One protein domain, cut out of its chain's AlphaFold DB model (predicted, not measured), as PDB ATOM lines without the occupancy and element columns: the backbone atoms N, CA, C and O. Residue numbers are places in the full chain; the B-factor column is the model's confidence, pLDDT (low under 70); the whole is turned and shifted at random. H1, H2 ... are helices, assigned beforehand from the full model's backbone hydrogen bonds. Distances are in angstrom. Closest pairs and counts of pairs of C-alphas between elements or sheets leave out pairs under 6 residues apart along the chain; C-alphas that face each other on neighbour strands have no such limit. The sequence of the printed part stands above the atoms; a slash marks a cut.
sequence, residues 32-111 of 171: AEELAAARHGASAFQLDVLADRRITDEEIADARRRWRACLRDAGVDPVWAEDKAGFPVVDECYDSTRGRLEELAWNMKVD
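Overview. This is residues 32 to 111 of the 171 residues of an uncharacterized protein of Georgenia thermotolerans (UniProt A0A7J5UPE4). A long helix, H3, makes one side of a small helical body, and H5 and H6 run back beside it the opposite way, meeting in a corner at Arg 98. The short helices H1 and H2 pack loosely at the side of H6 and where H5 ends, while little H4 sits beside residues 68 to 72 of H3, just after the turn out of that helix. The printed part has 80 residues with six named helices, H1 to H6 in chain order, and no named strand, so its class is all helix. It is compact, with a radius of gyration of the C-alphas of 12.6 A, and spans 36 by 25 by 22 A.

Arrangement. Begin with H3, residues 57 to 73, the hub, which touches three helices. Look from Ala 63 to Thr 97 in H5, residues 88 to 97: their C-alphas, the closest of the two helices, are 5.4 A apart. H3 and H5 run opposite ways at a shallow tilt of 33 degrees, only just short of steep. H6, residues 99 to 110, touches H3 with residues 101 to 105 alone, closest at the C-alphas of Ile 60 and Glu 102, 6.4 A apart, at a shallow tilt of 24 degrees, opposite ways. H5 and H6 meet only through their link. H4, residues 78 to 81, only just touches H3, with 3 pairs of C-alphas within 8 A, and only at the corner; the closest C-alphas are those of Arg 68 and Pro 78, 5.4 A apart. H2, residues 44 to 49, only just touches H5, with 3 pairs of C-alphas within 8 A, closest at Gln 46 and Thr 97, 6.7 A, at a steep tilt of 47 degrees, the same way. H1, residues 32 to 37, touches no helix; it is close but not clearly touching H6, with the C-alphas of Leu 35 and Leu 104 closest at 7.8 A. Helix packing is mostly aligned, but only just: 2 of 3 pairs are at a shallow tilt. In H1, H2, H3, H5 and H6 every O i to N i+4 pair is within hydrogen-bond range, and H4 is too short for such a pair.

Along the chain. Find C-alpha 57 at (297.867, 309.661, 328.040); from there H3 runs 24.5 A to C-alpha 73 at (281.237, 299.813, 343.060). H6 is 16.8 A long and ends at C-alpha 110, (303.826, 301.372, 318.394). H5 is 14.1 A long, H2 9.0 A, H1 8.6 A and H4 4.9 A.

Size, cuts and confidence. Look to the C-alphas of Gly 75 and Asp 111 for the two farthest apart, 37.2 A. The printed part has no cut and no long link; the links H3 to H4 and H5 to H6 are tight. Mean pLDDT of the printed part is 95.1, and no printed residue is under 70.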
ATOM      1  N   ALA A  32     291.773 305.937 311.247       93.69
ATOM      2  CA  ALA A  32     290.426 306.492 311.096       93.69
ATOM      3  C   ALA A  32     289.331 305.410 311.078       93.69
ATOM      4  O   ALA A  32     288.256 305.633 311.642       93.69
ATOM      5  N   GLU A  33     289.596 304.260 310.455       93.69
ATOM      6  CA  GLU A  33     288.646 303.147 310.374       93.69
ATOM      7  C   GLU A  33     288.497 302.440 311.724       93.69
ATOM      8  O   GLU A  33     287.379 302.210 312.180       93.69
ATOM      9  N   GLU A  34     289.598 302.179 312.423       94.00
ATOM     10  CA  GLU A  34     289.630 301.525 313.730       94.00
ATOM     11  C   GLU A  34     288.978 302.388 314.809       94.00
ATOM     12  O   GLU A  34     288.232 301.869 315.643       94.00
ATOM     13  N   LEU A  35     289.217 303.702 314.777       95.19
ATOM     14  CA  LEU A  35     288.583 304.674 315.669       95.19
ATOM     15  C   LEU A  35     287.082 304.772 315.395       95.19
ATOM     16  O   LEU A  35     286.300 304.877 316.337       95.19
ATOM     17  N   ALA A  36     286.655 304.715 314.129       94.06
ATOM     18  CA  ALA A  36     285.238 304.666 313.787       94.06
ATOM     19  C   ALA A  36     284.597 303.356 314.266       94.06
ATOM     20  O   ALA A  36     283.546 303.387 314.908       94.06
ATOM     21  N   ALA A  37     285.263 302.224 314.026       94.62
ATOM     22  CA  ALA A  37     284.807 300.908 314.451       94.62
ATOM     23  C   ALA A  37     284.682 300.814 315.978       94.62
ATOM     24  O   ALA A  37     283.696 300.290 316.491       94.62
ATOM     25  N   ALA A  38     285.631 301.398 316.713       94.62
ATOM     26  CA  ALA A  38     285.645 301.417 318.170       94.62
ATOM     27  C   ALA A  38     284.472 302.174 318.799       94.62
ATOM     28  O   ALA A  38     284.188 301.973 319.975       94.62
ATOM     29  N   ARG A  39     283.769 303.024 318.042       94.94
ATOM     30  CA  ARG A  39     282.553 303.703 318.518       94.94
ATOM     31  C   ARG A  39     281.349 302.761 318.561       94.94
ATOM     32  O   ARG A  39     280.363 303.069 319.229       94.94
ATOM     33  N   HIS A  40     281.389 301.629 317.860       94.00
ATOM     34  CA  HIS A  40     280.317 300.639 317.911       94.00
ATOM     35  C   HIS A  40     280.361 299.879 319.239       94.00
ATOM     36  O   HIS A  40     281.348 299.228 319.555       94.00
ATOM     37  N   GLY A  41     279.284 299.966 320.023       89.81
ATOM     38  CA  GLY A  41     279.215 299.335 321.347       89.81
ATOM     39  C   GLY A  41     279.985 300.076 322.447       89.81
ATOM     40  O   GLY A  41     279.975 299.624 323.587       89.81
ATOM     41  N   ALA A  42     280.599 301.220 322.130       96.31
ATOM     42  CA  ALA A  42     281.297 302.053 323.099       96.31
ATOM     43  C   ALA A  42     280.354 302.607 324.178       96.31
ATOM     44  O   ALA A  42     279.218 303.011 323.903       96.31
ATOM     45  N   SER A  43     280.862 302.702 325.405       97.12
ATOM     46  CA  SER A  43     280.194 303.426 326.484       97.12
ATOM     47  C   SER A  43     280.147 304.933 326.199       97.12
ATOM     48  O   SER A  43     280.907 305.461 325.386       97.12
ATOM     49  N   ALA A  44     279.286 305.669 326.910       97.50
ATOM     50  CA  ALA A  44     279.215 307.128 326.774       97.50
ATOM     51  C   ALA A  44     280.567 307.814 327.041       97.50
ATOM     52  O   ALA A  44     280.899 308.795 326.387       97.50
ATOM     53  N   PHE A  45     281.356 307.269 327.972       97.50
ATOM     54  CA  PHE A  45     282.712 307.740 328.238       97.50
ATOM     55  C   PHE A  45     283.643 307.500 327.045       97.50
ATOM     56  O   PHE A  45     284.335 308.411 326.612       97.50
ATOM     57  N   GLN A  46     283.639 306.293 326.481       97.75
ATOM     58  CA  GLN A  46     284.491 305.970 325.336       97.75
ATOM     59  C   GLN A  46     284.116 306.786 324.094       97.75
ATOM     60  O   GLN A  46     284.994 307.199 323.345       97.75
ATOM     61  N   LEU A  47     282.827 307.068 323.883       97.81
ATOM     62  CA  LEU A  47     282.372 307.922 322.782       97.81
ATOM     63  C   LEU A  47     282.887 309.364 322.880       97.81
ATOM     64  O   LEU A  47     283.111 309.977 321.833       97.81
ATOM     65  N   ASP A  48     283.045 309.876 324.104       97.62
ATOM     66  CA  ASP A  48     283.611 311.198 324.394       97.62
ATOM     67  C   ASP A  48     285.106 311.231 324.055       97.62
ATOM     68  O   ASP A  48     285.523 312.049 323.240       97.62
ATOM     69  N   VAL A  49     285.875 310.253 324.552       97.69
ATOM     70  CA  VAL A  49     287.307 310.099 324.226       97.69
ATOM     71  C   VAL A  49     287.521 309.940 322.716       97.69
ATOM     72  O   VAL A  49     288.363 310.587 322.115       97.69
ATOM     73  N   LEU A  50     286.710 309.121 322.043       96.62
ATOM     74  CA  LEU A  50     286.857 308.869 320.605       96.62
ATOM     75  C   LEU A  50     286.367 310.032 319.717       96.62
ATOM     76  O   LEU A  50     286.356 309.890 318.488       96.62
ATOM     77  N   ALA A  51     285.867 311.140 320.277       95.50
ATOM     78  CA  ALA A  51     285.207 312.207 319.521       95.50
ATOM     79  C   ALA A  51     286.161 313.005 318.625       95.50
ATOM     80  O   ALA A  51     285.805 313.328 317.489       95.50
ATOM     81  N   ASP A  52     287.365 313.304 319.106       93.00
ATOM     82  CA  ASP A  52     288.349 314.103 318.372       93.00
ATOM     83  C   ASP A  52     289.316 313.249 317.527       93.00
ATOM     84  O   ASP A  52     290.141 313.787 316.781       93.00
ATOM     85  N   ARG A  53     289.144 311.918 317.571       92.81
ATOM     86  CA  ARG A  53     289.973 310.907 316.895       92.81
ATOM     87  C   ARG A  53     291.428 310.920 317.371       92.81
ATOM     88  O   ARG A  53     292.332 310.581 316.604       92.81
ATOM     89  N   ARG A  54     291.654 311.311 318.620       93.38
ATOM     90  CA  ARG A  54     292.916 311.179 319.338       93.38
ATOM     91  C   ARG A  54     292.643 310.435 320.641       93.38
ATOM     92  O   ARG A  54     291.520 310.388 321.115       93.38
ATOM     93  N   ILE A  55     293.667 309.772 321.164       94.94
ATOM     94  CA  ILE A  55     293.627 309.176 322.497       94.94
ATOM     95  C   ILE A  55     294.917 309.602 323.183       94.94
ATOM     96  O   ILE A  55     296.010 309.327 322.691       94.94
ATOM     97  N   THR A  56     294.780 310.337 324.274       95.19
ATOM     98  CA  THR A  56     295.876 310.943 325.033       95.19
ATOM     99  C   THR A  56     296.236 310.112 326.261       95.19
ATOM    100  O   THR A  56     295.437 309.310 326.755       95.19
ATOM    101  N   ASP A  57     297.438 310.324 326.804       95.00
ATOM    102  CA  ASP A  57     297.867 309.661 328.040       95.00
ATOM    103  C   ASP A  57     296.968 310.055 329.229       95.00
ATOM    104  O   ASP A  57     296.679 309.231 330.103       95.00
ATOM    105  N   GLU A  58     296.460 311.292 329.249       97.50
ATOM    106  CA  GLU A  58     295.505 311.769 330.249       97.50
ATOM    107  C   GLU A  58     294.161 311.028 330.182       97.50
ATOM    108  O   GLU A  58     293.603 310.673 331.228       97.50
ATOM    109  N   GLU A  59     293.649 310.762 328.979       97.69
ATOM    110  CA  GLU A  59     292.408 310.003 328.772       97.69
ATOM    111  C   GLU A  59     292.569 308.540 329.172       97.69
ATOM    112  O   GLU A  59     291.692 307.983 329.836       97.69
ATOM    113  N   ILE A  60     293.720 307.928 328.872       97.94
ATOM    114  CA  ILE A  60     294.044 306.585 329.362       97.94
ATOM    115  C   ILE A  60     294.136 306.566 330.892       97.94
ATOM    116  O   ILE A  60     293.614 305.656 331.545       97.94
ATOM    117  N   ALA A  61     294.745 307.586 331.502       97.56
ATOM    118  CA  ALA A  61     294.772 307.711 332.953       97.56
ATOM    119  C   ALA A  61     293.356 307.856 333.545       97.56
ATOM    120  O   ALA A  61     293.085 307.288 334.609       97.56
ATOM    121  N   ASP A  62     292.440 308.569 332.878       98.06
ATOM    122  CA  ASP A  62     291.035 308.650 333.296       98.06
ATOM    123  C   ASP A  62     290.295 307.321 333.138       98.06
ATOM    124  O   ASP A  62     289.632 306.872 334.075       98.06
ATOM    125  N   ALA A  63     290.488 306.634 332.013       97.81
ATOM    126  CA  ALA A  63     289.909 305.320 331.761       97.81
ATOM    127  C   ALA A  63     290.315 304.311 332.850       97.81
ATOM    128  O   ALA A  63     289.463 303.620 333.415       97.81
ATOM    129  N   ARG A  64     291.596 304.300 333.249       97.56
ATOM    130  CA  ARG A  64     292.100 303.499 334.381       97.56
ATOM    131  C   ARG A  64     291.425 303.853 335.701       97.56
ATOM    132  O   ARG A  64     291.087 302.958 336.476       97.56
ATOM    133  N   ARG A  65     291.226 305.142 335.997       98.19
ATOM    134  CA  ARG A  65     290.529 305.567 337.226       98.19
ATOM    135  C   ARG A  65     289.079 305.091 337.240       98.19
ATOM    136  O   ARG A  65     288.628 304.609 338.281       98.19
ATOM    137  N   ARG A  66     288.381 305.194 336.105       98.31
ATOM    138  CA  ARG A  66     286.991 304.743 335.937       98.31
ATOM    139  C   ARG A  66     286.856 303.234 336.067       98.31
ATOM    140  O   ARG A  66     285.986 302.786 336.802       98.31
ATOM    141  N   TRP A  67     287.759 302.468 335.463       97.81
ATOM    142  CA  TRP A  67     287.820 301.016 335.637       97.81
ATOM    143  C   TRP A  67     287.917 300.627 337.119       97.81
ATOM    144  O   TRP A  67     287.096 299.869 337.632       97.81
ATOM    145  N   ARG A  68     288.861 301.233 337.854       98.00
ATOM    146  CA  ARG A  68     289.016 300.985 339.297       98.00
ATOM    147  C   ARG A  68     287.788 301.412 340.104       98.00
ATOM    148  O   ARG A  68     287.542 300.841 341.160       98.00
ATOM    149  N   ALA A  69     287.059 302.441 339.668       98.38
ATOM    150  CA  ALA A  69     285.814 302.853 340.309       98.38
ATOM    151  C   ALA A  69     284.698 301.827 340.076       98.38
ATOM    152  O   ALA A  69     284.121 301.370 341.053       98.38
ATOM    153  N   CYS A  70     284.502 301.383 338.831       98.31
ATOM    154  CA  CYS A  70     283.552 300.327 338.472       98.31
ATOM    155  C   CYS A  70     283.752 299.064 339.322       98.31
ATOM    156  O   CYS A  70     282.807 298.552 339.917       98.31
ATOM    157  N   LEU A  71     285.004 298.617 339.470       98.31
ATOM    158  CA  LEU A  71     285.332 297.460 340.304       98.31
ATOM    159  C   LEU A  71     284.962 297.668 341.775       98.31
ATOM    160  O   LEU A  71     284.341 296.796 342.378       98.31
ATOM    161  N   ARG A  72     285.301 298.830 342.348       98.38
ATOM    162  CA  ARG A  72     284.951 299.148 343.740       98.38
ATOM    163  C   ARG A  72     283.442 299.187 343.953       98.38
ATOM    164  O   ARG A  72     282.975 298.668 344.963       98.38
ATOM    165  N   ASP A  73     282.699 299.757 343.009       98.38
ATOM    166  CA  ASP A  73     281.237 299.813 343.060       98.38
ATOM    167  C   ASP A  73     280.621 298.405 342.993       98.38
ATOM    168  O   ASP A  73     279.607 298.136 343.636       98.38
ATOM    169  N   ALA A  74     281.285 297.475 342.300       97.44
ATOM    170  CA  ALA A  74     280.932 296.059 342.261       97.44
ATOM    171  C   ALA A  74     281.458 295.236 343.460       97.44
ATOM    172  O   ALA A  74     281.259 294.022 343.514       97.44
ATOM    173  N   GLY A  75     282.133 295.865 344.431       97.88
ATOM    174  CA  GLY A  75     282.698 295.189 345.603       97.88
ATOM    175  C   GLY A  75     283.968 294.376 345.324       97.88
ATOM    176  O   GLY A  75     284.336 293.523 346.131       97.88
ATOM    177  N   VAL A  76     284.642 294.631 344.201       97.75
ATOM    178  CA  VAL A  76     285.888 293.973 343.792       97.75
ATOM    179  C   VAL A  76     287.080 294.878 344.101       97.75
ATOM    180  O   VAL A  76     287.071 296.072 343.798       97.75
ATOM    181  N   ASP A  77     288.134 294.310 344.690       97.12
ATOM    182  CA  ASP A  77     289.400 295.019 344.893       97.12
ATOM    183  C   ASP A  77     290.110 295.238 343.542       97.12
ATOM    184  O   ASP A  77     290.460 294.258 342.875       97.12
ATOM    185  N   PRO A  78     290.377 296.494 343.132       94.88
ATOM    186  CA  PRO A  78     291.074 296.760 341.884       94.88
ATOM    187  C   PRO A  78     292.491 296.199 341.820       94.88
ATOM    188  O   PRO A  78     292.946 295.892 340.729       94.88
ATOM    189  N   VAL A  79     293.192 296.059 342.951       94.62
ATOM    190  CA  VAL A  79     294.555 295.503 342.966       94.62
ATOM    191  C   VAL A  79     294.526 294.016 342.639       94.62
ATOM    192  O   VAL A  79     295.339 293.541 341.854       94.62
ATOM    193  N   TRP A  80     293.561 293.295 343.210       94.25
ATOM    194  CA  TRP A  80     293.336 291.889 342.889       94.25
ATOM    195  C   TRP A  80     292.904 291.691 341.431       94.25
ATOM    196  O   TRP A  80     293.235 290.670 340.845       94.25
ATOM    197  N   ALA A  81     292.181 292.645 340.839       94.44
ATOM    198  CA  ALA A  81     291.621 292.501 339.497       94.44
ATOM    199  C   ALA A  81     292.621 292.717 338.341       94.44
ATOM    200  O   ALA A  81     292.329 292.279 337.230       94.44
ATOM    201  N   GLU A  82     293.770 293.376 338.558       89.25
ATOM    202  CA  GLU A  82     294.721 293.731 337.476       89.25
ATOM    203  C   GLU A  82     295.270 292.497 336.722       89.25
ATOM    204  O   GLU A  82     295.653 292.622 335.563       89.25
ATOM    205  N   ASP A  83     295.273 291.305 337.331       88.31
ATOM    206  CA  ASP A  83     295.726 290.043 336.717       88.31
ATOM    207  C   ASP A  83     294.614 288.972 336.641       88.31
ATOM    208  O   ASP A  83     294.886 287.767 336.621       88.31
ATOM    209  N   LYS A  84     293.342 289.396 336.639       90.44
ATOM    210  CA  LYS A  84     292.162 288.509 336.678       90.44
ATOM    211  C   LYS A  84     291.254 288.689 335.463       90.44
ATOM    212  O   LYS A  84     290.044 288.844 335.603       90.44
ATOM    213  N   ALA A  85     291.842 288.629 334.271       85.19
ATOM    214  CA  ALA A  85     291.075 288.516 333.031       85.19
ATOM    215  C   ALA A  85     290.201 287.244 333.033       85.19
ATOM    216  O   ALA A  85     290.597 286.217 333.596       85.19
ATOM    217  N   GLY A  86     289.022 287.304 332.409       87.38
ATOM    218  CA  GLY A  86     288.085 286.178 332.311       87.38
ATOM    219  C   GLY A  86     287.076 286.087 333.462       87.38
ATOM    220  O   GLY A  86     286.286 285.141 333.525       87.38
ATOM    221  N   PHE A  87     287.096 287.046 334.392       94.06
ATOM    222  CA  PHE A  87     286.049 287.198 335.399       94.06
ATOM    223  C   PHE A  87     284.993 288.180 334.879       94.06
ATOM    224  O   PHE A  87     285.346 289.331 334.630       94.06
ATOM    225  N   PRO A  88     283.696 287.808 334.817       96.50
ATOM    226  CA  PRO A  88     282.678 288.619 334.141       96.50
ATOM    227  C   PRO A  88     282.625 290.086 334.578       96.50
ATOM    228  O   PRO A  88     282.551 290.974 333.741       96.50
ATOM    229  N   VAL A  89     282.720 290.351 335.884       96.56
ATOM    230  CA  VAL A  89     282.716 291.721 336.428       96.56
ATOM    231  C   VAL A  89     283.988 292.503 336.083       96.56
ATOM    232  O   VAL A  89     283.939 293.715 335.890       96.56
ATOM    233  N   VAL A  90     285.135 291.820 336.004       96.44
ATOM    234  CA  VAL A  90     286.408 292.446 335.629       96.44
ATOM    235  C   VAL A  90     286.378 292.812 334.154       96.44
ATOM    236  O   VAL A  90     286.697 293.953 333.822       96.44
ATOM    237  N   ASP A  91     285.930 291.880 333.313       96.31
ATOM    238  CA  ASP A  91     285.821 292.050 331.867       96.31
ATOM    239  C   ASP A  91     284.787 293.138 331.523       96.31
ATOM    240  O   ASP A  91     285.102 294.071 330.796       96.31
ATOM    241  N   GLU A  92     283.601 293.125 332.141       96.50
ATOM    242  CA  GLU A  92     282.573 294.158 331.934       96.50
ATOM    243  C   GLU A  92     283.073 295.557 332.322       96.50
ATOM    244  O   GLU A  92     282.909 296.528 331.570       96.50
ATOM    245  N   CYS A  93     283.722 295.685 333.486       97.75
ATOM    246  CA  CYS A  93     284.326 296.953 333.873       97.75
ATOM    247  C   CYS A  93     285.437 297.351 332.894       97.75
ATOM    248  O   CYS A  93     285.569 298.536 332.582       97.75
ATOM    249  N   TYR A  94     286.260 296.407 332.435       96.44
ATOM    250  CA  TYR A  94     287.372 296.664 331.520       96.44
ATOM    251  C   TYR A  94     286.871 297.164 330.161       96.44
ATOM    252  O   TYR A  94     287.265 298.255 329.733       96.44
ATOM    253  N   ASP A  95     285.940 296.438 329.551       95.81
ATOM    254  CA  ASP A  95     285.371 296.708 328.232       95.81
ATOM    255  C   ASP A  95     284.623 298.039 328.184       95.81
ATOM    256  O   ASP A  95     284.781 298.808 327.236       95.81
ATOM    257  N   SER A  96     283.864 298.370 329.231       96.38
ATOM    258  CA  SER A  96     283.084 299.613 329.293       96.38
ATOM    259  C   SER A  96     283.916 300.868 329.591       96.38
ATOM    260  O   SER A  96     283.418 301.989 329.431       96.38
ATOM    261  N   THR A  97     285.175 300.722 330.022       97.50
ATOM    262  CA  THR A  97     286.020 301.855 330.440       97.50
ATOM    263  C   THR A  97     287.304 301.974 329.629       97.50
ATOM    264  O   THR A  97     287.444 302.931 328.873       97.50
ATOM    265  N   ARG A  98     288.248 301.041 329.774       95.19
ATOM    266  CA  ARG A  98     289.633 301.204 329.308       95.19
ATOM    267  C   ARG A  98     290.038 300.277 328.171       95.19
ATOM    268  O   ARG A  98     290.910 300.675 327.412       95.19
ATOM    269  N   GLY A  99     289.410 299.111 328.015       92.69
ATOM    270  CA  GLY A  99     289.926 298.045 327.151       92.69
ATOM    271  C   GLY A  99     290.208 298.486 325.724       92.69
ATOM    272  O   GLY A  99     291.362 298.535 325.300       92.69
ATOM    273  N   ARG A 100     289.168 298.928 325.011       94.25
ATOM    274  CA  ARG A 100     289.327 299.366 323.621       94.25
ATOM    275  C   ARG A 100     290.208 300.611 323.467       94.25
ATOM    276  O   ARG A 100     290.907 300.743 322.467       94.25
ATOM    277  N   LEU A 101     290.177 301.525 324.440       96.38
ATOM    278  CA  LEU A 101     290.963 302.761 324.394       96.38
ATOM    279  C   LEU A 101     292.457 302.482 324.558       96.38
ATOM    280  O   LEU A 101     293.265 303.043 323.828       96.38
ATOM    281  N   GLU A 102     292.825 301.615 325.501       94.75
ATOM    282  CA  GLU A 102     294.222 301.265 325.750       94.75
ATOM    283  C   GLU A 102     294.840 300.480 324.607       94.75
ATOM    284  O   GLU A 102     295.983 300.756 324.249       94.75
ATOM    285  N   GLU A 103     294.088 299.548 324.018       92.31
ATOM    286  CA  GLU A 103     294.517 298.827 322.822       92.31
ATOM    287  C   GLU A 103     294.829 299.812 321.686       92.31
ATOM    288  O   GLU A 103     295.934 299.817 321.153       92.31
ATOM    289  N   LEU A 104     293.898 300.717 321.367       95.12
ATOM    290  CA  LEU A 104     294.097 301.699 320.300       95.12
ATOM    291  C   LEU A 104     295.237 302.671 320.601       95.12
ATOM    292  O   LEU A 104     296.064 302.914 319.728       95.12
ATOM    293  N   ALA A 105     295.314 303.203 321.822       94.75
ATOM    294  CA  ALA A 105     296.400 304.096 322.215       94.75
ATOM    295  C   ALA A 105     297.766 303.407 322.103       94.75
ATOM    296  O   ALA A 105     298.743 304.021 321.671       94.75
ATOM    297  N   TRP A 106     297.841 302.123 322.462       91.62
ATOM    298  CA  TRP A 106     299.056 301.336 322.309       91.62
ATOM    299  C   TRP A 106     299.407 301.111 320.834       91.62
ATOM    300  O   TRP A 106     300.544 301.387 320.445       91.62
ATOM    301  N   ASN A 107     298.439 300.718 320.002       91.69
ATOM    302  CA  ASN A 107     298.644 300.522 318.565       91.69
ATOM    303  C   ASN A 107     299.130 301.817 317.905       91.69
ATOM    304  O   ASN A 107     300.175 301.827 317.266       91.69
ATOM    305  N   MET A 108     298.449 302.941 318.153       92.12
ATOM    306  CA  MET A 108     298.812 304.258 317.617       92.12
ATOM    307  C   MET A 108     300.220 304.708 318.028       92.12
ATOM    308  O   MET A 108     300.864 305.472 317.310       92.12
ATOM    309  N   LYS A 109     300.711 304.246 319.183       90.62
ATOM    310  CA  LYS A 109     302.057 304.548 319.677       90.62
ATOM    311  C   LYS A 109     303.131 303.657 319.053       90.62
ATOM    312  O   LYS A 109     304.222 304.145 318.769       90.62
ATOM    313  N   VAL A 110     302.857 302.362 318.899       87.31
ATOM    314  CA  VAL A 110     303.826 301.372 318.394       87.31
ATOM    315  C   VAL A 110     303.867 301.343 316.867       87.31
ATOM    316  O   VAL A 110     304.938 301.212 316.280       87.31
ATOM    317  N   ASP A 111     302.717 301.510 316.228       91.25
ATOM    318  CA  ASP A 111     302.520 301.462 314.787       91.25
ATOM    319  C   ASP A 111     301.749 302.705 314.310       91.25
ATOM    320  O   ASP A 111     300.575 302.611 313.955       91.25
TER     321      ASP A 111